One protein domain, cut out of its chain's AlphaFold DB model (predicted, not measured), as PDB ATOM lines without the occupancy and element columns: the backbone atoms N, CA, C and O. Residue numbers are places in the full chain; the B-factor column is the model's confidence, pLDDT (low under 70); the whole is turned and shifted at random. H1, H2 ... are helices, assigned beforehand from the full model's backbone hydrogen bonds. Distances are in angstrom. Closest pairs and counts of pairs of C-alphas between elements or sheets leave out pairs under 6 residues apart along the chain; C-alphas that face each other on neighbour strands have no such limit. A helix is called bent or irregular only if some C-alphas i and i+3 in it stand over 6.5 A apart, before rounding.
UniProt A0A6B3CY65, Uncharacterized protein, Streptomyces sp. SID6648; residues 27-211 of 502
ATOM      1  N   ALA A  27     -31.872 -33.079  53.191       94.25
ATOM      2  CA  ALA A  27     -32.179 -32.147  52.109       94.25
ATOM      3  C   ALA A  27     -31.662 -30.728  52.409       94.25
ATOM      4  O   ALA A  27     -31.177 -30.049  51.499       94.25
ATOM      5  N   ASP A  28     -31.696 -30.300  53.672       93.62
ATOM      6  CA  ASP A  28     -31.177 -29.014  54.130       93.62
ATOM      7  C   ASP A  28     -29.650 -28.964  54.029       93.62
ATOM      8  O   ASP A  28     -29.106 -27.982  53.518       93.62
ATOM      9  N   ALA A  29     -28.953 -30.040  54.405       93.00
ATOM     10  CA  ALA A  29     -27.502 -30.141  54.254       93.00
ATOM     11  C   ALA A  29     -27.071 -30.122  52.774       93.00
ATOM     12  O   ALA A  29     -26.140 -29.402  52.397       93.00
ATOM     13  N   VAL A  30     -27.778 -30.846  51.898       95.25
ATOM     14  CA  VAL A  30     -27.525 -30.828  50.443       95.25
ATOM     15  C   VAL A  30     -27.791 -29.438  49.857       95.25
ATOM     16  O   VAL A  30     -26.987 -28.916  49.076       95.25
ATOM     17  N   LYS A  31     -28.892 -28.795  50.256       95.19
ATOM     18  CA  LYS A  31     -29.220 -27.425  49.843       95.19
ATOM     19  C   LYS A  31     -28.177 -26.425  50.340       95.19
ATOM     20  O   LYS A  31     -27.837 -25.503  49.592       95.19
ATOM     21  N   ALA A  32     -27.644 -26.612  51.547       94.56
ATOM     22  CA  ALA A  32     -26.588 -25.778  52.104       94.56
ATOM     23  C   ALA A  32     -25.294 -25.896  51.288       94.56
ATOM     24  O   ALA A  32     -24.793 -24.876  50.819       94.56
ATOM     25  N   ARG A  33     -24.833 -27.119  50.985       94.62
ATOM     26  CA  ARG A  33     -23.658 -27.353  50.120       94.62
ATOM     27  C   ARG A  33     -23.826 -26.724  48.734       94.62
ATOM     28  O   ARG A  33     -22.938 -26.022  48.257       94.62
ATOM     29  N   LYS A  34     -24.997 -26.894  48.108       96.31
ATOM     30  CA  LYS A  34     -25.302 -26.269  46.808       96.31
ATOM     31  C   LYS A  34     -25.324 -24.740  46.884       96.31
ATOM     32  O   LYS A  34     -24.959 -24.070  45.921       96.31
ATOM     33  N   SER A  35     -25.767 -24.183  48.009       93.94
ATOM     34  CA  SER A  35     -25.791 -22.736  48.231       93.94
ATOM     35  C   SER A  35     -24.388 -22.168  48.446       93.94
ATOM     36  O   SER A  35     -24.116 -21.092  47.927       93.94
ATOM     37  N   ILE A  36     -23.497 -22.899  49.129       94.88
ATOM     38  CA  ILE A  36     -22.075 -22.538  49.258       94.88
ATOM     39  C   ILE A  36     -21.416 -22.512  47.875       94.88
ATOM     40  O   ILE A  36     -20.868 -21.486  47.496       94.88
ATOM     41  N   ALA A  37     -21.580 -23.568  47.071       94.56
ATOM     42  CA  ALA A  37     -20.998 -23.618  45.726       94.56
ATOM     43  C   ALA A  37     -21.456 -22.445  44.834       94.56
ATOM     44  O   ALA A  37     -20.652 -21.824  44.145       94.56
ATOM     45  N   LYS A  38     -22.749 -22.094  44.888       93.38
ATOM     46  CA  LYS A  38     -23.279 -20.916  44.180       93.38
ATOM     47  C   LYS A  38     -22.715 -19.602  44.716       93.38
ATOM     48  O   LYS A  38     -22.483 -18.680  43.941       93.38
ATOM     49  N   LEU A  39     -22.543 -19.490  46.031       93.19
ATOM     50  CA  LEU A  39     -21.970 -18.306  46.662       93.19
ATOM     51  C   LEU A  39     -20.521 -18.100  46.206       93.19
ATOM     52  O   LEU A  39     -20.159 -16.978  45.860       93.19
ATOM     53  N   ASP A  40     -19.736 -19.176  46.134       91.38
ATOM     54  CA  ASP A  40     -18.351 -19.148  45.662       91.38
ATOM     55  C   ASP A  40     -18.267 -18.777  44.174       91.38
ATOM     56  O   ASP A  40     -17.439 -17.954  43.785       91.38
ATOM     57  N   GLU A  41     -19.171 -19.303  43.339       93.19
ATOM     58  CA  GLU A  41     -19.267 -18.936  41.921       93.19
ATOM     59  C   GLU A  41     -19.585 -17.443  41.738       93.19
ATOM     60  O   GLU A  41     -18.913 -16.743  40.973       93.19
ATOM     61  N   VAL A  42     -20.574 -16.930  42.479       89.75
ATOM     62  CA  VAL A  42     -20.937 -15.506  42.458       89.75
ATOM     63  C   VAL A  42     -19.776 -14.650  42.958       89.75
ATOM     64  O   VAL A  42     -19.452 -13.644  42.331       89.75
ATOM     65  N   LEU A  43     -19.106 -15.043  44.043       89.44
ATOM     66  CA  LEU A  43     -17.972 -14.299  44.586       89.44
ATOM     67  C   LEU A  43     -16.784 -14.288  43.615       89.44
ATOM     68  O   LEU A  43     -16.130 -13.256  43.459       89.44
ATOM     69  N   ALA A  44     -16.528 -15.395  42.916       90.38
ATOM     70  CA  ALA A  44     -15.510 -15.469  41.876       90.38
ATOM     71  C   ALA A  44     -15.857 -14.570  40.677       90.38
ATOM     72  O   ALA A  44     -14.988 -13.861  40.167       90.38
ATOM     73  N   MET A  45     -17.122 -14.553  40.246       90.69
ATOM     74  CA  MET A  45     -17.602 -13.667  39.181       90.69
ATOM     75  C   MET A  45     -17.464 -12.193  39.574       90.69
ATOM     76  O   MET A  45     -16.897 -11.407  38.815       90.69
ATOM     77  N   VAL A  46     -17.918 -11.835  40.780       87.88
ATOM     78  CA  VAL A  46     -17.774 -10.488  41.339       87.88
ATOM     79  C   VAL A  46     -16.296 -10.121  41.404       87.88
ATOM     80  O   VAL A  46     -15.917  -9.089  40.874       87.88
ATOM     81  N   THR A  47     -15.431 -10.984  41.934       88.00
ATOM     82  CA  THR A  47     -13.983 -10.724  42.017       88.00
ATOM     83  C   THR A  47     -13.356 -10.474  40.646       88.00
ATOM     84  O   THR A  47     -12.594  -9.524  40.489       88.00
ATOM     85  N   LYS A  48     -13.711 -11.258  39.623       89.94
ATOM     86  CA  LYS A  48     -13.240 -11.035  38.245       89.94
ATOM     87  C   LYS A  48     -13.720  -9.696  37.684       89.94
ATOM     88  O   LYS A  48     -12.926  -8.973  37.081       89.94
ATOM     89  N   ALA A  49     -14.988  -9.344  37.900       87.88
ATOM     90  CA  ALA A  49     -15.534  -8.052  37.491       87.88
ATOM     91  C   ALA A  49     -14.831  -6.893  38.217       87.88
ATOM     92  O   ALA A  49     -14.431  -5.925  37.573       87.88
ATOM     93  N   LEU A  50     -14.602  -7.028  39.529       87.06
ATOM     94  CA  LEU A  50     -13.876  -6.065  40.358       87.06
ATOM     95  C   LEU A  50     -12.446  -5.849  39.854       87.06
ATOM     96  O   LEU A  50     -12.023  -4.711  39.699       87.06
ATOM     97  N   LEU A  51     -11.716  -6.928  39.560       88.25
ATOM     98  CA  LEU A  51     -10.349  -6.853  39.040       88.25
ATOM     99  C   LEU A  51     -10.298  -6.226  37.645       88.25
ATOM    100  O   LEU A  51      -9.402  -5.438  37.363       88.25
ATOM    101  N   THR A  52     -11.268  -6.541  36.785       90.62
ATOM    102  CA  THR A  52     -11.321  -6.006  35.417       90.62
ATOM    103  C   THR A  52     -11.640  -4.513  35.421       90.62
ATOM    104  O   THR A  52     -10.916  -3.721  34.819       90.62
ATOM    105  N   LEU A  53     -12.696  -4.112  36.136       87.75
ATOM    106  CA  LEU A  53     -13.092  -2.708  36.269       87.75
ATOM    107  C   LEU A  53     -12.037  -1.905  37.032       87.75
ATOM    108  O   LEU A  53     -11.687  -0.803  36.617       87.75
ATOM    109  N   GLY A  54     -11.496  -2.479  38.107       86.81
ATOM    110  CA  GLY A  54     -10.441  -1.875  38.908       86.81
ATOM    111  C   GLY A  54      -9.161  -1.666  38.109       86.81
ATOM    112  O   GLY A  54      -8.637  -0.560  38.082       86.81
ATOM    113  N   GLY A  55      -8.698  -2.687  37.385       88.69
ATOM    114  CA  GLY A  55      -7.529  -2.582  36.511       88.69
ATOM    115  C   GLY A  55      -7.714  -1.546  35.402       88.69
ATOM    116  O   GLY A  55      -6.824  -0.730  35.176       88.69
ATOM    117  N   GLY A  56      -8.885  -1.516  34.756       90.50
ATOM    118  CA  GLY A  56      -9.201  -0.506  33.743       90.50
ATOM    119  C   GLY A  56      -9.192   0.919  34.303       90.50
ATOM    120  O   GLY A  56      -8.596   1.815  33.705       90.50
ATOM    121  N   ALA A  57      -9.796   1.124  35.475       87.19
ATOM    122  CA  ALA A  57      -9.805   2.422  36.137       87.19
ATOM    123  C   ALA A  57      -8.406   2.846  36.613       87.19
ATOM    124  O   ALA A  57      -8.052   4.006  36.435       87.19
ATOM    125  N   LEU A  58      -7.587   1.920  37.122       87.00
ATOM    126  CA  LEU A  58      -6.195   2.184  37.512       87.00
ATOM    127  C   LEU A  58      -5.314   2.586  36.322       87.00
ATOM    128  O   LEU A  58      -4.485   3.484  36.429       87.00
ATOM    129  N   ILE A  59      -5.492   1.951  35.160       90.88
ATOM    130  CA  ILE A  59      -4.772   2.356  33.943       90.88
ATOM    131  C   ILE A  59      -5.172   3.784  33.551       90.88
ATOM    132  O   ILE A  59      -4.310   4.598  33.223       90.88
ATOM    133  N   PHE A  60      -6.466   4.101  33.616       89.25
ATOM    134  CA  PHE A  60      -6.970   5.439  33.311       89.25
ATOM    135  C   PHE A  60      -6.419   6.505  34.271       89.25
ATOM    136  O   PHE A  60      -5.945   7.546  33.809       89.25
ATOM    137  N   THR A  61      -6.429   6.250  35.585       87.56
ATOM    138  CA  THR A  61      -5.868   7.187  36.573       87.56
ATOM    139  C   THR A  61      -4.370   7.365  36.383       87.56
ATOM    140  O   THR A  61      -3.894   8.497  36.395       87.56
ATOM    141  N   CYS A  62      -3.643   6.283  36.101       90.06
ATOM    142  CA  CYS A  62      -2.202   6.323  35.890       90.06
ATOM    143  C   CYS A  62      -1.831   7.200  34.694       90.06
ATOM    144  O   CYS A  62      -0.940   8.045  34.800       90.06
ATOM    145  N   VAL A  63      -2.554   7.077  33.576       90.81
ATOM    146  CA  VAL A  63      -2.347   7.937  32.403       90.81
ATOM    147  C   VAL A  63      -2.604   9.406  32.749       90.81
ATOM    148  O   VAL A  63      -1.752  10.248  32.466       90.81
ATOM    149  N   ASN A  64      -3.720   9.722  33.409       88.94
ATOM    150  CA  ASN A  64      -4.061  11.105  33.761       88.94
ATOM    151  C   ASN A  64      -3.049  11.728  34.733       88.94
ATOM    152  O   ASN A  64      -2.592  12.849  34.516       88.94
ATOM    153  N   VAL A  65      -2.656  10.994  35.776       87.44
ATOM    154  CA  VAL A  65      -1.653  11.436  36.756       87.44
ATOM    155  C   VAL A  65      -0.285  11.619  36.099       87.44
ATOM    156  O   VAL A  65       0.407  12.596  36.383       87.44
ATOM    157  N   THR A  66       0.092  10.733  35.174       89.56
ATOM    158  CA  THR A  66       1.348  10.860  34.423       89.56
ATOM    159  C   THR A  66       1.351  12.132  33.578       89.56
ATOM    160  O   THR A  66       2.315  12.896  33.622       89.56
ATOM    161  N   LEU A  67       0.264  12.396  32.844       88.62
ATOM    162  CA  LEU A  67       0.119  13.610  32.035       88.62
ATOM    163  C   LEU A  67       0.165  14.875  32.903       88.62
ATOM    164  O   LEU A  67       0.846  15.838  32.548       88.62
ATOM    165  N   PHE A  68      -0.492  14.847  34.061       86.00
ATOM    166  CA  PHE A  68      -0.453  15.927  35.043       86.00
ATOM    167  C   PHE A  68       0.960  16.169  35.603       86.00
ATOM    168  O   PHE A  68       1.399  17.314  35.720       86.00
ATOM    169  N   GLY A  69       1.702  15.106  35.922       87.31
ATOM    170  CA  GLY A  69       3.080  15.229  36.399       87.31
ATOM    171  C   GLY A  69       3.995  15.842  35.338       87.31
ATOM    172  O   GLY A  69       4.758  16.762  35.634       87.31
ATOM    173  N   ILE A  70       3.858  15.403  34.083       89.94
ATOM    174  CA  ILE A  70       4.609  15.960  32.952       89.94
ATOM    175  C   ILE A  70       4.298  17.455  32.773       89.94
ATOM    176  O   ILE A  70       5.223  18.243  32.569       89.94
ATOM    177  N   SER A  71       3.033  17.877  32.906       87.56
ATOM    178  CA  SER A  71       2.668  19.298  32.788       87.56
ATOM    179  C   SER A  71       3.267  20.175  33.896       87.56
ATOM    180  O   SER A  71       3.420  21.377  33.703       87.56
ATOM    181  N   HIS A  72       3.644  19.581  35.033       86.88
ATOM    182  CA  HIS A  72       4.277  20.250  36.176       86.88
ATOM    183  C   HIS A  72       5.799  20.054  36.226       86.88
ATOM    184  O   HIS A  72       6.404  20.184  37.288       86.88
ATOM    185  N   GLN A  73       6.435  19.761  35.085       92.00
ATOM    186  CA  GLN A  73       7.891  19.587  34.969       92.00
ATOM    187  C   GLN A  73       8.452  18.428  35.811       92.00
ATOM    188  O   GLN A  73       9.651  18.381  36.096       92.00
ATOM    189  N   ILE A  74       7.612  17.461  36.197       90.94
ATOM    190  CA  ILE A  74       8.074  16.226  36.828       90.94
ATOM    191  C   ILE A  74       8.637  15.321  35.723       90.94
ATOM    192  O   ILE A  74       7.960  15.095  34.714       90.94
ATOM    193  N   PRO A  75       9.852  14.761  35.884       93.12
ATOM    194  CA  PRO A  75      10.390  13.810  34.923       93.12
ATOM    195  C   PRO A  75       9.419  12.646  34.685       93.12
ATOM    196  O   PRO A  75       8.894  12.066  35.636       93.12
ATOM    197  N   TRP A  76       9.202  12.283  33.418       91.56
ATOM    198  CA  TRP A  76       8.158  11.331  33.008       91.56
ATOM    199  C   TRP A  76       8.226   9.978  33.740       91.56
ATOM    200  O   TRP A  76       7.191   9.386  34.035       91.56
ATOM    201  N   TYR A  77       9.431   9.512  34.084       91.75
ATOM    202  CA  TYR A  77       9.639   8.261  34.818       91.75
ATOM    203  C   TYR A  77       9.165   8.350  36.277       91.75
ATOM    204  O   TYR A  77       8.651   7.370  36.804       91.75
ATOM    205  N   ILE A  78       9.283   9.518  36.921       88.50
ATOM    206  CA  ILE A  78       8.753   9.753  38.274       88.50
ATOM    207  C   ILE A  78       7.232   9.891  38.210       88.50
ATOM    208  O   ILE A  78       6.529   9.277  39.009       88.50
ATOM    209  N   ALA A  79       6.726  10.659  37.240       88.12
ATOM    210  CA  ALA A  79       5.293  10.891  37.063       88.12
ATOM    211  C   ALA A  79       4.517   9.577  36.859       88.12
ATOM    212  O   ALA A  79       3.475   9.378  37.477       88.12
ATOM    213  N   TRP A  80       5.070   8.655  36.066       90.50
ATOM    214  CA  TRP A  80       4.475   7.339  35.824       90.50
ATOM    215  C   TRP A  80       4.491   6.410  37.049       90.50
ATOM    216  O   TRP A  80       3.583   5.601  37.214       90.50
ATOM    217  N   MET A  81       5.489   6.515  37.934       89.31
ATOM    218  CA  MET A  81       5.574   5.662  39.132       89.31
ATOM    219  C   MET A  81       4.645   6.102  40.270       89.31
ATOM    220  O   MET A  81       4.360   5.302  41.162       89.31
ATOM    221  N   LEU A  82       4.180   7.353  40.257       86.81
ATOM    222  CA  LEU A  82       3.450   7.951  41.375       86.81
ATOM    223  C   LEU A  82       2.097   7.259  41.614       86.81
ATOM    224  O   LEU A  82       1.812   6.841  42.739       86.81
ATOM    225  N   ASP A  83       1.300   7.070  40.559       86.81
ATOM    226  CA  ASP A  83      -0.038   6.468  40.666       86.81
ATOM    227  C   ASP A  83      -0.009   4.963  41.013       86.81
ATOM    228  O   ASP A  83      -0.716   4.557  41.940       86.81
ATOM    229  N   PRO A  84       0.846   4.119  40.391       87.31
ATOM    230  CA  PRO A  84       0.975   2.716  40.783       87.31
ATOM    231  C   PRO A  84       1.438   2.522  42.230       87.31
ATOM    232  O   PRO A  84       0.948   1.613  42.896       87.31
ATOM    233  N   LEU A  85       2.348   3.362  42.743       86.44
ATOM    234  CA  LEU A  85       2.807   3.274  44.136       86.44
ATOM    235  C   LEU A  85       1.686   3.609  45.124       86.44
ATOM    236  O   LEU A  85       1.472   2.862  46.081       86.44
ATOM    237  N   ALA A  86       0.945   4.693  44.879       82.31
ATOM    238  CA  ALA A  86      -0.205   5.065  45.702       82.31
ATOM    239  C   ALA A  86      -1.298   3.981  45.659       82.31
ATOM    240  O   ALA A  86      -1.832   3.581  46.696       82.31
ATOM    241  N   SER A  87      -1.569   3.448  44.468       83.06
ATOM    242  CA  SER A  87      -2.542   2.376  44.254       83.06
ATOM    243  C   SER A  87      -2.134   1.077  44.947       83.06
ATOM    244  O   SER A  87      -2.963   0.443  45.595       83.06
ATOM    245  N   LEU A  88      -0.856   0.691  44.884       85.56
ATOM    246  CA  LEU A  88      -0.338  -0.495  45.566       85.56
ATOM    247  C   LEU A  88      -0.425  -0.355  47.089       85.56
ATOM    248  O   LEU A  88      -0.819  -1.305  47.768       85.56
ATOM    249  N   ALA A  89      -0.110   0.825  47.629       83.19
ATOM    250  CA  ALA A  89      -0.281   1.109  49.050       83.19
ATOM    251  C   ALA A  89      -1.758   0.976  49.463       83.19
ATOM    252  O   ALA A  89      -2.064   0.311  50.455       83.19
ATOM    253  N   LEU A  90      -2.685   1.525  48.669       78.81
ATOM    254  CA  LEU A  90      -4.124   1.420  48.919       78.81
ATOM    255  C   LEU A  90      -4.621  -0.032  48.851       78.81
ATOM    256  O   LEU A  90      -5.351  -0.470  49.741       78.81
ATOM    257  N   ILE A  91      -4.199  -0.790  47.835       81.81
ATOM    258  CA  ILE A  91      -4.514  -2.218  47.688       81.81
ATOM    259  C   ILE A  91      -3.984  -3.003  48.888       81.81
ATOM    260  O   ILE A  91      -4.710  -3.828  49.435       81.81
ATOM    261  N   THR A  92      -2.762  -2.717  49.339       82.06
ATOM    262  CA  THR A  92      -2.150  -3.378  50.501       82.06
ATOM    263  C   THR A  92      -2.953  -3.107  51.771       82.06
ATOM    264  O   THR A  92      -3.287  -4.043  52.492       82.06
ATOM    265  N   VAL A  93      -3.347  -1.855  52.024       79.69
ATOM    266  CA  VAL A  93      -4.176  -1.493  53.190       79.69
ATOM    267  C   VAL A  93      -5.567  -2.133  53.118       79.69
ATOM    268  O   VAL A  93      -6.088  -2.598  54.130       79.69
ATOM    269  N   LEU A  94      -6.186  -2.181  51.933       77.19
ATOM    270  CA  LEU A  94      -7.462  -2.874  51.717       77.19
ATOM    271  C   LEU A  94      -7.340  -4.381  51.958       77.19
ATOM    272  O   LEU A  94      -8.213  -4.966  52.596       77.19
ATOM    273  N   TYR A  95      -6.259  -4.991  51.476       81.06
ATOM    274  CA  TYR A  95      -5.984  -6.409  51.651       81.06
ATOM    275  C   TYR A  95      -5.765  -6.759  53.123       81.06
ATOM    276  O   TYR A  95      -6.440  -7.644  53.634       81.06
ATOM    277  N   VAL A  96      -4.885  -6.032  53.820       80.31
ATOM    278  CA  VAL A  96      -4.575  -6.273  55.238       80.31
ATOM    279  C   VAL A  96      -5.821  -6.124  56.110       80.31
ATOM    280  O   VAL A  96      -6.091  -7.000  56.923       80.31
ATOM    281  N   ASP A  97      -6.627  -5.078  55.914       75.06
ATOM    282  CA  ASP A  97      -7.878  -4.904  56.669       75.06
ATOM    283  C   ASP A  97      -8.907  -6.001  56.344       75.06
ATOM    284  O   ASP A  97      -9.629  -6.459  57.225       75.06
ATOM    285  N   GLY A  98      -8.953  -6.461  55.088       71.25
ATOM    286  CA  GLY A  98      -9.785  -7.593  54.681       71.25
ATOM    287  C   GLY A  98      -9.368  -8.901  55.359       71.25
ATOM    288  O   GLY A  98     -10.214  -9.593  55.917       71.25
ATOM    289  N   VAL A  99      -8.067  -9.204  55.368       75.75
ATOM    290  CA  VAL A  99      -7.499 -10.401  56.007       75.75
ATOM    291  C   VAL A  99      -7.688 -10.361  57.523       75.75
ATOM    292  O   VAL A  99      -8.091 -11.363  58.114       75.75
ATOM    293  N   LEU A 100      -7.457  -9.210  58.159       72.94
ATOM    294  CA  LEU A 100      -7.664  -9.034  59.600       72.94
ATOM    295  C   LEU A 100      -9.139  -9.189  59.991       72.94
ATOM    296  O   LEU A 100      -9.436  -9.763  61.035       72.94
ATOM    297  N   ALA A 101     -10.068  -8.740  59.142       68.25
ATOM    298  CA  ALA A 101     -11.497  -8.950  59.356       68.25
ATOM    299  C   ALA A 101     -11.922 -10.423  59.192       68.25
ATOM    300  O   ALA A 101     -12.894 -10.848  59.815       68.25
ATOM    301  N   GLU A 102     -11.221 -11.205  58.365       68.81
ATOM    302  CA  GLU A 102     -11.489 -12.637  58.171       68.81
ATOM    303  C   GLU A 102     -10.966 -13.511  59.322       68.81
ATOM    304  O   GLU A 102     -11.589 -14.525  59.628       68.81
ATOM    305  N   HIS A 103      -9.890 -13.106  60.007       70.44
ATOM    306  CA  HIS A 103      -9.296 -13.865  61.123       70.44
ATOM    307  C   HIS A 103     -10.064 -13.756  62.456       70.44
ATOM    308  O   HIS A 103      -9.614 -14.278  63.471       70.44
ATOM    309  N   GLY A 104     -11.255 -13.147  62.460       55.06
ATOM    310  CA  GLY A 104     -12.315 -13.511  63.409       55.06
ATOM    311  C   GLY A 104     -12.061 -13.243  64.896       55.06
ATOM    312  O   GLY A 104     -12.662 -13.915  65.729       55.06
ATOM    313  N   GLY A 105     -11.221 -12.270  65.251       58.84
ATOM    314  CA  GLY A 105     -11.199 -11.707  66.607       58.84
ATOM    315  C   GLY A 105     -12.224 -10.579  66.774       58.84
ATOM    316  O   GLY A 105     -12.775 -10.096  65.785       58.84
ATOM    317  N   ASP A 106     -12.403 -10.071  68.001       62.59
ATOM    318  CA  ASP A 106     -13.100  -8.806  68.338       62.59
ATOM    319  C   ASP A 106     -12.435  -7.552  67.710       62.59
ATOM    320  O   ASP A 106     -12.460  -6.444  68.257       62.59
ATOM    321  N   TYR A 107     -11.800  -7.703  66.548       67.00
ATOM    322  CA  TYR A 107     -11.192  -6.639  65.784       67.00
ATOM    323  C   TYR A 107     -12.292  -5.719  65.265       67.00
ATOM    324  O   TYR A 107     -12.909  -5.929  64.220       67.00
ATOM    325  N   LYS A 108     -12.541  -4.659  66.029       66.69
ATOM    326  CA  LYS A 108     -13.250  -3.492  65.532       66.69
ATOM    327  C   LYS A 108     -12.285  -2.777  64.590       66.69
ATOM    328  O   LYS A 108     -11.286  -2.250  65.084       66.69
ATOM    329  N   PRO A 109     -12.548  -2.744  63.270       64.38
ATOM    330  CA  PRO A 109     -11.718  -1.968  62.365       64.38
ATOM    331  C   PRO A 109     -11.692  -0.534  62.884       64.38
ATOM    332  O   PRO A 109     -12.736   0.098  63.064       64.38
ATOM    333  N   GLY A 110     -10.497  -0.051  63.223       69.50
ATOM    334  CA  GLY A 110     -10.332   1.319  63.688       69.50
ATOM    335  C   GLY A 110     -10.811   2.303  62.617       69.50
ATOM    336  O   GLY A 110     -10.880   1.981  61.432       69.50
ATOM    337  N   GLY A 111     -11.089   3.550  62.999       80.38
ATOM    338  CA  GLY A 111     -11.388   4.605  62.018       80.38
ATOM    339  C   GLY A 111     -10.218   4.915  61.066       80.38
ATOM    340  O   GLY A 111     -10.408   5.587  60.058       80.38
ATOM    341  N   TRP A 112      -9.013   4.413  61.359       81.44
ATOM    342  CA  TRP A 112      -7.781   4.698  60.622       81.44
ATOM    343  C   TRP A 112      -7.746   4.125  59.193       81.44
ATOM    344  O   TRP A 112      -7.535   4.915  58.275       81.44
ATOM    345  N   PRO A 113      -7.997   2.823  58.941       77.94
ATOM    346  CA  PRO A 113      -8.141   2.298  57.580       77.94
ATOM    347  C   PRO A 113      -9.193   3.034  56.748       77.94
ATOM    348  O   PRO A 113      -8.977   3.300  55.567       77.94
ATOM    349  N   PHE A 114     -10.320   3.400  57.365       80.94
ATOM    350  CA  PHE A 114     -11.355   4.193  56.710       80.94
ATOM    351  C   PHE A 114     -10.821   5.569  56.298       80.94
ATOM    352  O   PHE A 114     -10.943   5.951  55.135       80.94
ATOM    353  N   LEU A 115     -10.171   6.281  57.221       85.19
ATOM    354  CA  LEU A 115      -9.585   7.589  56.947       85.19
ATOM    355  C   LEU A 115      -8.527   7.512  55.836       85.19
ATOM    356  O   LEU A 115      -8.599   8.282  54.886       85.19
ATOM    357  N   LEU A 116      -7.605   6.546  55.902       82.19
ATOM    358  CA  LEU A 116      -6.558   6.354  54.892       82.19
ATOM    359  C   LEU A 116      -7.135   6.117  53.492       82.19
ATOM    360  O   LEU A 116      -6.644   6.698  52.525       82.19
ATOM    361  N   ARG A 117      -8.196   5.310  53.375       80.19
ATOM    362  CA  ARG A 117      -8.873   5.058  52.092       80.19
ATOM    363  C   ARG A 117      -9.490   6.315  51.515       80.19
ATOM    364  O   ARG A 117      -9.288   6.600  50.338       80.19
ATOM    365  N   TRP A 118     -10.222   7.065  52.336       83.62
ATOM    366  CA  TRP A 118     -10.855   8.300  51.888       83.62
ATOM    367  C   TRP A 118      -9.823   9.359  51.529       83.62
ATOM    368  O   TRP A 118      -9.953   9.981  50.482       83.62
ATOM    369  N   THR A 119      -8.762   9.525  52.318       85.00
ATOM    370  CA  THR A 119      -7.684  10.468  52.002       85.00
ATOM    371  C   THR A 119      -6.958  10.085  50.711       85.00
ATOM    372  O   THR A 119      -6.758  10.944  49.856       85.00
ATOM    373  N   ALA A 120      -6.613   8.809  50.516       82.88
ATOM    374  CA  ALA A 120      -5.957   8.342  49.294       82.88
ATOM    375  C   ALA A 120      -6.870   8.465  48.059       82.88
ATOM    376  O   ALA A 120      -6.439   8.955  47.011       82.88
ATOM    377  N   GLY A 121      -8.142   8.077  48.192       82.81
ATOM    378  CA  GLY A 121      -9.144   8.197  47.134       82.81
ATOM    379  C   GLY A 121      -9.412   9.651  46.749       82.81
ATOM    380  O   GLY A 121      -9.398   9.980  45.566       82.81
ATOM    381  N   LEU A 122      -9.570  10.542  47.735       87.88
ATOM    382  CA  LEU A 122      -9.740  11.979  47.510       87.88
ATOM    383  C   LEU A 122      -8.500  12.602  46.868       87.88
ATOM    384  O   LEU A 122      -8.644  13.381  45.933       87.88
ATOM    385  N   SER A 123      -7.297  12.234  47.314       85.88
ATOM    386  CA  SER A 123      -6.047  12.708  46.707       85.88
ATOM    387  C   SER A 123      -5.975  12.319  45.225       85.88
ATOM    388  O   SER A 123      -5.764  13.167  44.360       85.88
ATOM    389  N   THR A 124      -6.268  11.052  44.913       84.94
ATOM    390  CA  THR A 124      -6.296  10.534  43.535       84.94
ATOM    391  C   THR A 124      -7.363  11.231  42.689       84.94
ATOM    392  O   THR A 124      -7.125  11.579  41.531       84.94
ATOM    393  N   TRP A 125      -8.542  11.473  43.263       89.06
ATOM    394  CA  TRP A 125      -9.628  12.192  42.601       89.06
ATOM    395  C   TRP A 125      -9.250  13.646  42.286       89.06
ATOM    396  O   TRP A 125      -9.429  14.081  41.148       89.06
ATOM    397  N   VAL A 126      -8.661  14.367  43.249       89.44
ATOM    398  CA  VAL A 126      -8.183  15.746  43.060       89.44
ATOM    399  C   VAL A 126      -7.134  15.806  41.956       89.44
ATOM    400  O   VAL A 126      -7.223  16.675  41.095       89.44
ATOM    401  N   MET A 127      -6.180  14.871  41.926       86.12
ATOM    402  CA  MET A 127      -5.161  14.823  40.872       86.12
ATOM    403  C   MET A 127      -5.766  14.577  39.486       86.12
ATOM    404  O   MET A 127      -5.383  15.237  38.523       86.12
ATOM    405  N   ASN A 128      -6.744  13.671  39.379       88.38
ATOM    406  CA  ASN A 128      -7.438  13.403  38.116       88.38
ATOM    407  C   ASN A 128      -8.278  14.593  37.642       88.38
ATOM    408  O   ASN A 128      -8.387  14.824  36.443       88.38
ATOM    409  N   CYS A 129      -8.859  15.350  38.570       89.00
ATOM    410  CA  CYS A 129      -9.703  16.497  38.251       89.00
ATOM    411  C   CYS A 129      -8.933  17.826  38.228       89.00
ATOM    412  O   CYS A 129      -9.550  18.859  37.980       89.00
ATOM    413  N   TRP A 130      -7.618  17.838  38.484       87.94
ATOM    414  CA  TRP A 130      -6.863  19.066  38.753       87.94
ATOM    415  C   TRP A 130      -6.982  20.099  37.635       87.94
ATOM    416  O   TRP A 130      -7.309  21.253  37.890       87.94
ATOM    417  N   THR A 131      -6.765  19.680  36.390       85.31
ATOM    418  CA  THR A 131      -6.831  20.562  35.214       85.31
ATOM    419  C   THR A 131      -8.242  21.088  34.954       85.31
ATOM    420  O   THR A 131      -8.401  22.150  34.363       85.31
ATOM    421  N   SER A 132      -9.266  20.366  35.417       88.19
ATOM    422  CA  SER A 132     -10.668  20.784  35.322       88.19
ATOM    423  C   SER A 132     -11.089  21.683  36.494       88.19
ATOM    424  O   SER A 132     -11.944  22.549  36.330       88.19
ATOM    425  N   LEU A 133     -10.483  21.500  37.674       87.94
ATOM    426  CA  LEU A 133     -10.678  22.322  38.874       87.94
ATOM    427  C   LEU A 133      -9.967  23.675  38.769       87.94
ATOM    428  O   LEU A 133     -10.549  24.693  39.137       87.94
ATOM    429  N   TYR A 134      -8.739  23.681  38.249       88.38
ATOM    430  CA  TYR A 134      -7.877  24.858  38.140       88.38
ATOM    431  C   TYR A 134      -7.347  25.006  36.708       88.38
ATOM    432  O   TYR A 134      -6.175  24.714  36.446       88.38
ATOM    433  N   PRO A 135      -8.188  25.453  35.752       84.69
ATOM    434  CA  PRO A 135      -7.767  25.636  34.360       84.69
ATOM    435  C   PRO A 135      -6.654  26.683  34.203       84.69
ATOM    436  O   PRO A 135      -5.910  26.662  33.228       84.69
ATOM    437  N   ASP A 136      -6.550  27.607  35.159       84.56
ATOM    438  CA  ASP A 136      -5.533  28.655  35.249       84.56
ATOM    439  C   ASP A 136      -4.206  28.167  35.856       84.56
ATOM    440  O   ASP A 136      -3.233  28.919  35.874       84.56
ATOM    441  N   GLY A 137      -4.146  26.923  36.344       82.12
ATOM    442  CA  GLY A 137      -2.949  26.329  36.945       82.12
ATOM    443  C   GLY A 137      -2.592  26.877  38.331       82.12
ATOM    444  O   GLY A 137      -1.569  26.484  38.893       82.12
ATOM    445  N   HIS A 138      -3.421  27.752  38.906       84.44
ATOM    446  CA  HIS A 138      -3.203  28.338  40.223       84.44
ATOM    447  C   HIS A 138      -4.187  27.765  41.242       84.44
ATOM    448  O   HIS A 138      -5.392  27.715  41.018       84.44
ATOM    449  N   PHE A 139      -3.672  27.348  42.400       87.44
ATOM    450  CA  PHE A 139      -4.520  26.875  43.486       87.44
ATOM    451  C   PHE A 139      -5.261  28.045  44.141       87.44
ATOM    452  O   PHE A 139      -4.646  28.935  44.729       87.44
ATOM    453  N   HIS A 140      -6.590  27.985  44.106       86.94
ATOM    454  CA  HIS A 140      -7.479  28.867  44.860       86.94
ATOM    455  C   HIS A 140      -8.324  28.037  45.823       86.94
ATOM    456  O   HIS A 140      -8.786  26.950  45.471       86.94
ATOM    457  N   PHE A 141      -8.589  28.558  47.025       87.00
ATOM    458  CA  PHE A 141      -9.459  27.870  47.992       87.00
ATOM    459  C   PHE A 141     -10.875  27.639  47.436       87.00
ATOM    460  O   PHE A 141     -11.506  26.627  47.728       87.00
ATOM    461  N   VAL A 142     -11.353  28.560  46.592       86.88
ATOM    462  CA  VAL A 142     -12.582  28.410  45.809       86.88
ATOM    463  C   VAL A 142     -12.202  28.410  44.324       86.88
ATOM    464  O   VAL A 142     -11.664  29.418  43.859       86.88
ATOM    465  N   PRO A 143     -12.462  27.318  43.576       84.50
ATOM    466  CA  PRO A 143     -12.172  27.235  42.147       84.50
ATOM    467  C   PRO A 143     -12.830  28.371  41.361       84.50
ATOM    468  O   PRO A 143     -14.038  28.597  41.466       84.50
ATOM    469  N   GLN A 144     -12.046  29.079  40.549       79.81
ATOM    470  CA  GLN A 144     -12.556  30.131  39.675       79.81
ATOM    471  C   GLN A 144     -12.747  29.551  38.268       79.81
ATOM    472  O   GLN A 144     -11.779  29.243  37.587       79.81
ATOM    473  N   LYS A 145     -14.009  29.410  37.834       85.88
ATOM    474  CA  LYS A 145     -14.421  28.807  36.543       85.88
ATOM    475  C   LYS A 145     -14.037  27.319  36.365       85.88
ATOM    476  O   LYS A 145     -13.382  26.986  35.379       85.88
ATOM    477  N   PRO A 146     -14.464  26.413  37.266       87.75
ATOM    478  CA  PRO A 146     -14.251  24.980  37.069       87.75
ATOM    479  C   PRO A 146     -14.970  24.471  35.808       87.75
ATOM    480  O   PRO A 146     -16.132  24.818  35.568       87.75
ATOM    481  N   ASP A 147     -14.306  23.618  35.026       89.56
ATOM    482  CA  ASP A 147     -14.938  22.891  33.922       89.56
ATOM    483  C   ASP A 147     -15.745  21.715  34.481       89.56
ATOM    484  O   ASP A 147     -15.215  20.643  34.773       89.56
ATOM    485  N   ALA A 148     -17.054  21.918  34.634       88.00
ATOM    486  CA  ALA A 148     -17.960  20.896  35.149       88.00
ATOM    487  C   ALA A 148     -17.975  19.619  34.284       88.00
ATOM    488  O   ALA A 148     -18.156  18.528  34.826       88.00
ATOM    489  N   GLY A 149     -17.770  19.738  32.966       86.69
ATOM    490  CA  GLY A 149     -17.721  18.594  32.054       86.69
ATOM    491  C   GLY A 149     -16.456  17.764  32.261       86.69
ATOM    492  O   GLY A 149     -16.542  16.547  32.422       86.69
ATOM    493  N   GLY A 150     -15.301  18.430  32.338       86.31
ATOM    494  CA  GLY A 150     -14.017  17.808  32.657       86.31
ATOM    495  C   GLY A 150     -14.003  17.158  34.042       86.31
ATOM    496  O   GLY A 150     -13.614  15.996  34.170       86.31
ATOM    497  N   ILE A 151     -14.531  17.844  35.064       89.81
ATOM    498  CA  ILE A 151     -14.658  17.275  36.415       89.81
ATOM    499  C   ILE A 151     -15.513  16.014  36.366       89.81
ATOM    500  O   ILE A 151     -15.088  14.985  36.885       89.81
ATOM    501  N   LEU A 152     -16.690  16.055  35.733       88.88
ATOM    502  CA  LEU A 152     -17.559  14.883  35.652       88.88
ATOM    503  C   LEU A 152     -16.846  13.720  34.952       88.88
ATOM    504  O   LEU A 152     -16.816  12.622  35.501       88.88
ATOM    505  N   LEU A 153     -16.228  13.973  33.794       88.06
ATOM    506  CA  LEU A 153     -15.547  12.960  32.986       88.06
ATOM    507  C   LEU A 153     -14.389  12.291  33.741       88.06
ATOM    508  O   LEU A 153     -14.299  11.063  33.766       88.06
ATOM    509  N   HIS A 154     -13.537  13.080  34.400       87.44
ATOM    510  CA  HIS A 154     -12.384  12.572  35.147       87.44
ATOM    511  C   HIS A 154     -12.741  12.042  36.545       87.44
ATOM    512  O   HIS A 154     -11.945  11.316  37.141       87.44
ATOM    513  N   SER A 155     -13.948  12.323  37.049       88.88
ATOM    514  CA  SER A 155     -14.448  11.782  38.320       88.88
ATOM    515  C   SER A 155     -14.982  10.357  38.206       88.88
ATOM    516  O   SER A 155     -14.948   9.637  39.203       88.88
ATOM    517  N   VAL A 156     -15.482   9.935  37.035       88.19
ATOM    518  CA  VAL A 156     -16.186   8.644  36.894       88.19
ATOM    519  C   VAL A 156     -15.303   7.471  37.317       88.19
ATOM    520  O   VAL A 156     -15.734   6.649  38.120       88.19
ATOM    521  N   ALA A 157     -14.067   7.391  36.820       85.12
ATOM    522  CA  ALA A 157     -13.181   6.266  37.122       85.12
ATOM    523  C   ALA A 157     -12.751   6.212  38.608       85.12
ATOM    524  O   ALA A 157     -12.938   5.158  39.223       85.12
ATOM    525  N   PRO A 158     -12.269   7.306  39.239       84.00
ATOM    526  CA  PRO A 158     -11.995   7.324  40.679       84.00
ATOM    527  C   PRO A 158     -13.230   7.045  41.546       84.00
ATOM    528  O   PRO A 158     -13.146   6.283  42.508       84.00
ATOM    529  N   ALA A 159     -14.388   7.618  41.202       85.81
ATOM    530  CA  ALA A 159     -15.627   7.384  41.943       85.81
ATOM    531  C   ALA A 159     -16.058   5.915  41.858       85.81
ATOM    532  O   ALA A 159     -16.412   5.322  42.878       85.81
ATOM    533  N   LEU A 160     -15.968   5.305  40.669       85.44
ATOM    534  CA  LEU A 160     -16.208   3.877  40.497       85.44
ATOM    535  C   LEU A 160     -15.253   3.056  41.362       85.44
ATOM    536  O   LEU A 160     -15.736   2.191  42.074       85.44
ATOM    537  N   LEU A 161     -13.946   3.340  41.381       82.25
ATOM    538  CA  LEU A 161     -12.982   2.605  42.214       82.25
ATOM    539  C   LEU A 161     -13.325   2.638  43.706       82.25
ATOM    540  O   LEU A 161     -13.303   1.595  44.360       82.25
ATOM    541  N   ILE A 162     -13.667   3.814  44.236       82.00
ATOM    542  CA  ILE A 162     -14.022   3.976  45.652       82.00
ATOM    543  C   ILE A 162     -15.302   3.193  45.972       82.00
ATOM    544  O   ILE A 162     -15.323   2.402  46.917       82.00
ATOM    545  N   LEU A 163     -16.352   3.359  45.161       84.25
ATOM    546  CA  LEU A 163     -17.622   2.646  45.343       84.25
ATOM    547  C   LEU A 163     -17.451   1.129  45.206       84.25
ATOM    548  O   LEU A 163     -18.067   0.357  45.939       84.25
ATOM    549  N   LEU A 164     -16.595   0.701  44.283       82.44
ATOM    550  CA  LEU A 164     -16.309  -0.695  43.998       82.44
ATOM    551  C   LEU A 164     -15.527  -1.356  45.141       82.44
ATOM    552  O   LEU A 164     -15.829  -2.492  45.501       82.44
ATOM    553  N   ALA A 165     -14.575  -0.643  45.749       78.25
ATOM    554  CA  ALA A 165     -13.846  -1.103  46.930       78.25
ATOM    555  C   ALA A 165     -14.769  -1.274  48.151       78.25
ATOM    556  O   ALA A 165     -14.667  -2.270  48.878       78.25
ATOM    557  N   GLU A 166     -15.712  -0.349  48.346       82.12
ATOM    558  CA  GLU A 166     -16.711  -0.442  49.416       82.12
ATOM    559  C   GLU A 166     -17.673  -1.616  49.178       82.12
ATOM    560  O   GLU A 166     -17.878  -2.462  50.054       82.12
ATOM    561  N   ALA A 167     -18.195  -1.741  47.953       83.75
ATOM    562  CA  ALA A 167     -19.070  -2.841  47.569       83.75
ATOM    563  C   ALA A 167     -18.372  -4.205  47.714       83.75
ATOM    564  O   ALA A 167     -18.955  -5.137  48.266       83.75
ATOM    565  N   ALA A 168     -17.108  -4.318  47.290       80.69
ATOM    566  CA  ALA A 168     -16.307  -5.535  47.426       80.69
ATOM    567  C   ALA A 168     -16.185  -5.986  48.885       80.69
ATOM    568  O   ALA A 168     -16.371  -7.167  49.191       80.69
ATOM    569  N   THR A 169     -15.918  -5.043  49.790       77.94
ATOM    570  CA  THR A 169     -15.828  -5.312  51.228       77.94
ATOM    571  C   THR A 169     -17.175  -5.782  51.782       77.94
ATOM    572  O   THR A 169     -17.231  -6.759  52.533       77.94
ATOM    573  N   GLY A 170     -18.278  -5.147  51.367       82.38
ATOM    574  CA  GLY A 170     -19.637  -5.558  51.727       82.38
ATOM    575  C   GLY A 170     -19.988  -6.972  51.248       82.38
ATOM    576  O   GLY A 170     -20.489  -7.782  52.034       82.38
ATOM    577  N   TYR A 171     -19.674  -7.304  49.993       85.19
ATOM    578  CA  TYR A 171     -19.925  -8.633  49.427       85.19
ATOM    579  C   TYR A 171     -19.114  -9.725  50.121       85.19
ATOM    580  O   TYR A 171     -19.673 -10.776  50.433       85.19
ATOM    581  N   ARG A 172     -17.833  -9.474  50.425       82.44
ATOM    582  CA  ARG A 172     -16.993 -10.423  51.174       82.44
ATOM    583  C   ARG A 172     -17.541 -10.680  52.572       82.44
ATOM    584  O   ARG A 172     -17.740 -11.833  52.936       82.44
ATOM    585  N   LYS A 173     -17.888  -9.627  53.323       82.81
ATOM    586  CA  LYS A 173     -18.496  -9.766  54.659       82.81
ATOM    587  C   LYS A 173     -19.800 -10.563  54.616       82.81
ATOM    588  O   LYS A 173     -20.006 -11.459  55.433       82.81
ATOM    589  N   TYR A 174     -20.672 -10.263  53.650       87.25
ATOM    590  CA  TYR A 174     -21.914 -11.008  53.455       87.25
ATOM    591  C   TYR A 174     -21.647 -12.483  53.132       87.25
ATOM    592  O   TYR A 174     -22.262 -13.356  53.746       87.25
ATOM    593  N   ALA A 175     -20.721 -12.760  52.210       87.25
ATOM    594  CA  ALA A 175     -20.378 -14.113  51.798       87.25
ATOM    595  C   ALA A 175     -19.780 -14.922  52.956       87.25
ATOM    596  O   ALA A 175     -20.257 -16.020  53.230       87.25
ATOM    597  N   THR A 176     -18.819 -14.367  53.698       85.88
ATOM    598  CA  THR A 176     -18.210 -15.026  54.864       85.88
ATOM    599  C   THR A 176     -19.250 -15.359  55.927       85.88
ATOM    600  O   THR A 176     -19.322 -16.507  56.370       85.88
ATOM    601  N   ARG A 177     -20.124 -14.403  56.279       87.81
ATOM    602  CA  ARG A 177     -21.220 -14.644  57.229       87.81
ATOM    603  C   ARG A 177     -22.151 -15.746  56.731       87.81
ATOM    604  O   ARG A 177     -22.444 -16.688  57.463       87.81
ATOM    605  N   ARG A 178     -22.595 -15.654  55.474       92.50
ATOM    606  CA  ARG A 178     -23.544 -16.615  54.908       92.50
ATOM    607  C   ARG A 178     -22.941 -18.013  54.791       92.50
ATOM    608  O   ARG A 178     -23.635 -18.992  55.036       92.50
ATOM    609  N   ARG A 179     -21.653 -18.116  54.463       92.88
ATOM    610  CA  ARG A 179     -20.907 -19.379  54.449       92.88
ATOM    611  C   ARG A 179     -20.815 -19.983  55.850       92.88
ATOM    612  O   ARG A 179     -21.063 -21.173  55.991       92.88
ATOM    613  N   GLY A 180     -20.539 -19.171  56.872       91.00
ATOM    614  CA  GLY A 180     -20.553 -19.606  58.273       91.00
ATOM    615  C   GLY A 180     -21.906 -20.184  58.697       91.00
ATOM    616  O   GLY A 180     -21.961 -21.286  59.235       91.00
ATOM    617  N   GLU A 181     -23.005 -19.498  58.368       91.62
ATOM    618  CA  GLU A 181     -24.371 -19.979  58.632       91.62
ATOM    619  C   GLU A 181     -24.662 -21.321  57.935       91.62
ATOM    620  O   GLU A 181     -25.223 -22.230  58.542       91.62
ATOM    621  N   LEU A 182     -24.271 -21.473  56.665       94.00
ATOM    622  CA  LEU A 182     -24.492 -22.708  55.902       94.00
ATOM    623  C   LEU A 182     -23.614 -23.867  56.396       94.00
ATOM    624  O   LEU A 182     -24.085 -25.001  56.458       94.00
ATOM    625  N   ASN A 183     -22.369 -23.591  56.789       94.44
ATOM    626  CA  ASN A 183     -21.480 -24.583  57.395       94.44
ATOM    627  C   ASN A 183     -22.014 -25.069  58.745       94.44
ATOM    628  O   ASN A 183     -21.941 -26.262  59.021       94.44
ATOM    629  N   ALA A 184     -22.612 -24.187  59.549       92.88
ATOM    630  CA  ALA A 184     -23.252 -24.584  60.800       92.88
ATOM    631  C   ALA A 184     -24.405 -25.578  60.564       92.88
ATOM    632  O   ALA A 184     -24.526 -26.554  61.299       92.88
ATOM    633  N   VAL A 185     -25.206 -25.387  59.506       93.25
ATOM    634  CA  VAL A 185     -26.266 -26.340  59.114       93.25
ATOM    635  C   VAL A 185     -25.675 -27.699  58.726       93.25
ATOM    636  O   VAL A 185     -26.186 -28.736  59.141       93.25
ATOM    637  N   ILE A 186     -24.578 -27.710  57.962       94.56
ATOM    638  CA  ILE A 186     -23.893 -28.951  57.568       94.56
ATOM    639  C   ILE A 186     -23.331 -29.676  58.801       94.56
ATOM    640  O   ILE A 186     -23.569 -30.870  58.956       94.56
ATOM    641  N   ALA A 187     -22.661 -28.954  59.700       93.62
ATOM    642  CA  ALA A 187     -22.092 -29.511  60.924       93.62
ATOM    643  C   ALA A 187     -23.173 -30.073  61.870       93.62
ATOM    644  O   ALA A 187     -23.000 -31.142  62.455       93.62
ATOM    645  N   GLN A 188     -24.321 -29.398  61.992       92.06
ATOM    646  CA  GLN A 188     -25.465 -29.907  62.761       92.06
ATOM    647  C   GLN A 188     -26.017 -31.213  62.177       92.06
ATOM    648  O   GLN A 188     -26.340 -32.132  62.924       92.06
ATOM    649  N   PHE A 189     -26.092 -31.328  60.850       94.06
ATOM    650  CA  PHE A 189     -26.521 -32.569  60.209       94.06
ATOM    651  C   PHE A 189     -25.508 -33.706  60.410       94.06
ATOM    652  O   PHE A 189     -25.894 -34.837  60.697       94.06
ATOM    653  N   GLU A 190     -24.210 -33.423  60.286       93.12
ATOM    654  CA  GLU A 190     -23.155 -34.426  60.471       93.12
ATOM    655  C   GLU A 190     -23.097 -34.940  61.914       93.12
ATOM    656  O   GLU A 190     -23.021 -36.151  62.124       93.12
ATOM    657  N   THR A 191     -23.237 -34.056  62.908       93.00
ATOM    658  CA  THR A 191     -23.313 -34.453  64.324       93.00
ATOM    659  C   THR A 191     -24.586 -35.249  64.630       93.00
ATOM    660  O   THR A 191     -24.520 -36.281  65.300       93.00
ATOM    661  N   ALA A 192     -25.736 -34.862  64.068       91.25
ATOM    662  CA  ALA A 192     -26.973 -35.638  64.196       91.25
ATOM    663  C   ALA A 192     -26.836 -37.044  63.579       91.25
ATOM    664  O   ALA A 192     -27.234 -38.039  64.179       91.25
ATOM    665  N   LYS A 193     -26.196 -37.163  62.412       92.06
ATOM    666  CA  LYS A 193     -25.970 -38.456  61.752       92.06
ATOM    667  C   LYS A 193     -24.956 -39.329  62.496       92.06
ATOM    668  O   LYS A 193     -25.101 -40.549  62.514       92.06
ATOM    669  N   ALA A 194     -23.928 -38.728  63.096       91.75
ATOM    670  CA  ALA A 194     -22.957 -39.443  63.923       91.75
ATOM    671  C   ALA A 194     -23.616 -40.020  65.184       91.75
ATOM    672  O   ALA A 194     -23.471 -41.208  65.458       91.75
ATOM    673  N   THR A 195     -24.423 -39.215  65.878       92.75
ATOM    674  CA  THR A 195     -25.158 -39.662  67.072       92.75
ATOM    675  C   THR A 195     -26.199 -40.738  66.747       92.75
ATOM    676  O   THR A 195     -26.352 -41.695  67.505       92.75
ATOM    677  N   GLU A 196     -26.873 -40.660  65.594       91.56
ATOM    678  CA  GLU A 196     -27.776 -41.726  65.139       91.56
ATOM    679  C   GLU A 196     -27.033 -43.044  64.871       91.56
ATOM    680  O   GLU A 196     -27.514 -44.109  65.263       91.56
ATOM    681  N   ARG A 197     -25.852 -42.984  64.239       91.50
ATOM    682  CA  ARG A 197     -25.010 -44.163  63.981       91.50
ATOM    683  C   ARG A 197     -24.520 -44.805  65.269       91.50
ATOM    684  O   ARG A 197     -24.653 -46.014  65.411       91.50
ATOM    685  N   GLU A 198     -24.029 -44.007  66.209       94.19
ATOM    686  CA  GLU A 198     -23.602 -44.490  67.523       94.19
ATOM    687  C   GLU A 198     -24.773 -45.144  68.275       94.19
ATOM    688  O   GLU A 198     -24.652 -46.245  68.813       94.19
ATOM    689  N   ALA A 199     -25.960 -44.529  68.236       93.69
ATOM    690  CA  ALA A 199     -27.162 -45.097  68.838       93.69
ATOM    691  C   ALA A 199     -27.643 -46.378  68.132       93.69
ATOM    692  O   ALA A 199     -28.229 -47.251  68.774       93.69
ATOM    693  N   ALA A 200     -27.461 -46.498  66.816       94.38
ATOM    694  CA  ALA A 200     -27.770 -47.716  66.067       94.38
ATOM    695  C   ALA A 200     -26.766 -48.835  66.379       94.38
ATOM    696  O   ALA A 200     -27.173 -49.972  66.597       94.38
ATOM    697  N   GLU A 201     -25.479 -48.510  66.476       94.81
ATOM    698  CA  GLU A 201     -24.432 -49.461  66.840       94.81
ATOM    699  C   GLU A 201     -24.612 -49.968  68.270       94.81
ATOM    700  O   GLU A 201     -24.559 -51.172  68.507       94.81
ATOM    701  N   LYS A 202     -24.913 -49.078  69.221       94.75
ATOM    702  CA  LYS A 202     -25.229 -49.474  70.595       94.75
ATOM    703  C   LYS A 202     -26.427 -50.422  70.644       94.75
ATOM    704  O   LYS A 202     -26.360 -51.443  71.318       94.75
ATOM    705  N   ARG A 203     -27.492 -50.131  69.884       94.38
ATOM    706  CA  ARG A 203     -28.659 -51.021  69.773       94.38
ATOM    707  C   ARG A 203     -28.291 -52.380  69.174       94.38
ATOM    708  O   ARG A 203     -28.694 -53.394  69.726       94.38
ATOM    709  N   ALA A 204     -27.472 -52.411  68.124       95.38
ATOM    710  CA  ALA A 204     -27.000 -53.656  67.524       95.38
ATOM    711  C   ALA A 204     -26.118 -54.476  68.487       95.38
ATOM    712  O   ALA A 204     -26.251 -55.695  68.552       95.38
ATOM    713  N   ARG A 205     -25.252 -53.819  69.272       95.19
ATOM    714  CA  ARG A 205     -24.442 -54.468  70.318       95.19
ATOM    715  C   ARG A 205     -25.324 -55.050  71.423       95.19
ATOM    716  O   ARG A 205     -25.135 -56.203  71.796       95.19
ATOM    717  N   GLU A 206     -26.307 -54.290  71.900       95.81
ATOM    718  CA  GLU A 206     -27.269 -54.764  72.901       95.81
ATOM    719  C   GLU A 206     -28.112 -55.939  72.380       95.81
ATOM    720  O   GLU A 206     -28.380 -56.880  73.123       95.81
ATOM    721  N   GLU A 207     -28.533 -55.917  71.114       95.06
ATOM    722  CA  GLU A 207     -29.258 -57.029  70.488       95.06
ATOM    723  C   GLU A 207     -28.374 -58.273  70.350       95.06
ATOM    724  O   GLU A 207     -28.790 -59.361  70.750       95.06
ATOM    725  N   ALA A 208     -27.129 -58.118  69.891       95.88
ATOM    726  CA  ALA A 208     -26.170 -59.217  69.799       95.88
ATOM    727  C   ALA A 208     -25.852 -59.832  71.173       95.88
ATOM    728  O   ALA A 208     -25.740 -61.053  71.297       95.88
ATOM    729  N   GLU A 209     -25.747 -59.012  72.222       96.50
ATOM    730  CA  GLU A 209     -25.561 -59.486  73.595       96.50
ATOM    731  C   GLU A 209     -26.788 -60.260  74.095       96.50
ATOM    732  O   GLU A 209     -26.635 -61.345  74.662       96.50
ATOM    733  N   ARG A 210     -28.007 -59.766  73.830       95.75
ATOM    734  CA  ARG A 210     -29.250 -60.480  74.171       95.75
ATOM    735  C   ARG A 210     -29.349 -61.822  73.449       95.75
ATOM    736  O   ARG A 210     -29.714 -62.817  74.073       95.75
ATOM    737  N   GLU A 211     -28.995 -61.880  72.168       95.88
ATOM    738  CA  GLU A 211     -28.965 -63.135  71.411       95.88
ATOM    739  C   GLU A 211     -27.906 -64.107  71.944       95.88
ATOM    740  O   GLU A 211     -28.162 -65.307  72.065       95.88
TER     741      GLU A 211
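AT A GLANCE: This is residues 27 to 211 of the 502 residues of an uncharacterized protein of Streptomyces sp. SID6648 (UniProt A0A6B3CY65). Look for two long helices, H1 and H4, side by side and running opposite ways, with the shorter hairpin of H2 and H3 packed where H1 ends and H4 begins. Together they make an up-and-down bundle, each helix running against the one before, and residues 191 to 211 of H4 stick out as a free arm that adds to the length. The 185 printed residues hold H1, H2, H3 and H4 in that order and no named strand: all helix. The whole is extended, with a radius of gyration of the C-alphas of 26.5 A and spans of 101 by 31 by 28 A.

HOW THE PARTS SIT: Start with H1, residues 27 to 71, which touches H4, residues 148 to 211, at a shallow tilt of 22 degrees; their closest C-alphas, Ala 29 and Ile 186, are 5.0 A apart. With residues 58 to 70 alone, H1 touches H2, residues 76 to 102, closest at the C-alphas of Thr 66 and Ala 79, 4.7 A. H3, residues 111 to 133, forms a hairpin with H2, closest at the C-alphas of Leu 90 and Arg 117, 6.8 A. H4 touches H3 with residues 148 to 162 alone, closest at the C-alphas of Ser 132 and Gly 150, 5.2 A. Every O i to N i+4 pair is within hydrogen-bond range in H1, against 21 of 23 in H2, 17 of 19 in H3 and 58 of 60 in H4.

IN THESE COORDINATES: Find C-alpha 27 at (-32.179, -32.147, 52.109); from there H1 runs 65.1 A to C-alpha 71. H2 measures 39.9 A and H3 29.2 A. H3 is irregular, with C-alphas 128 and 131 7.7 A apart; H2 and H4 are only just so, with 6.7 A from C-alpha 80 to 83 and from 154 to 157. H4 runs 92.2 A to C-alpha 211 at (-28.965, -63.135, 71.411).

THE WHOLE: The C-alphas farthest apart, Asp 136 and Glu 211, are 101.4 A apart. The printed part has no cut; the link from H3 to H4, residues 134 to 147, is long. Model confidence is under 70 at residues 101 to 102 and 104 to 110.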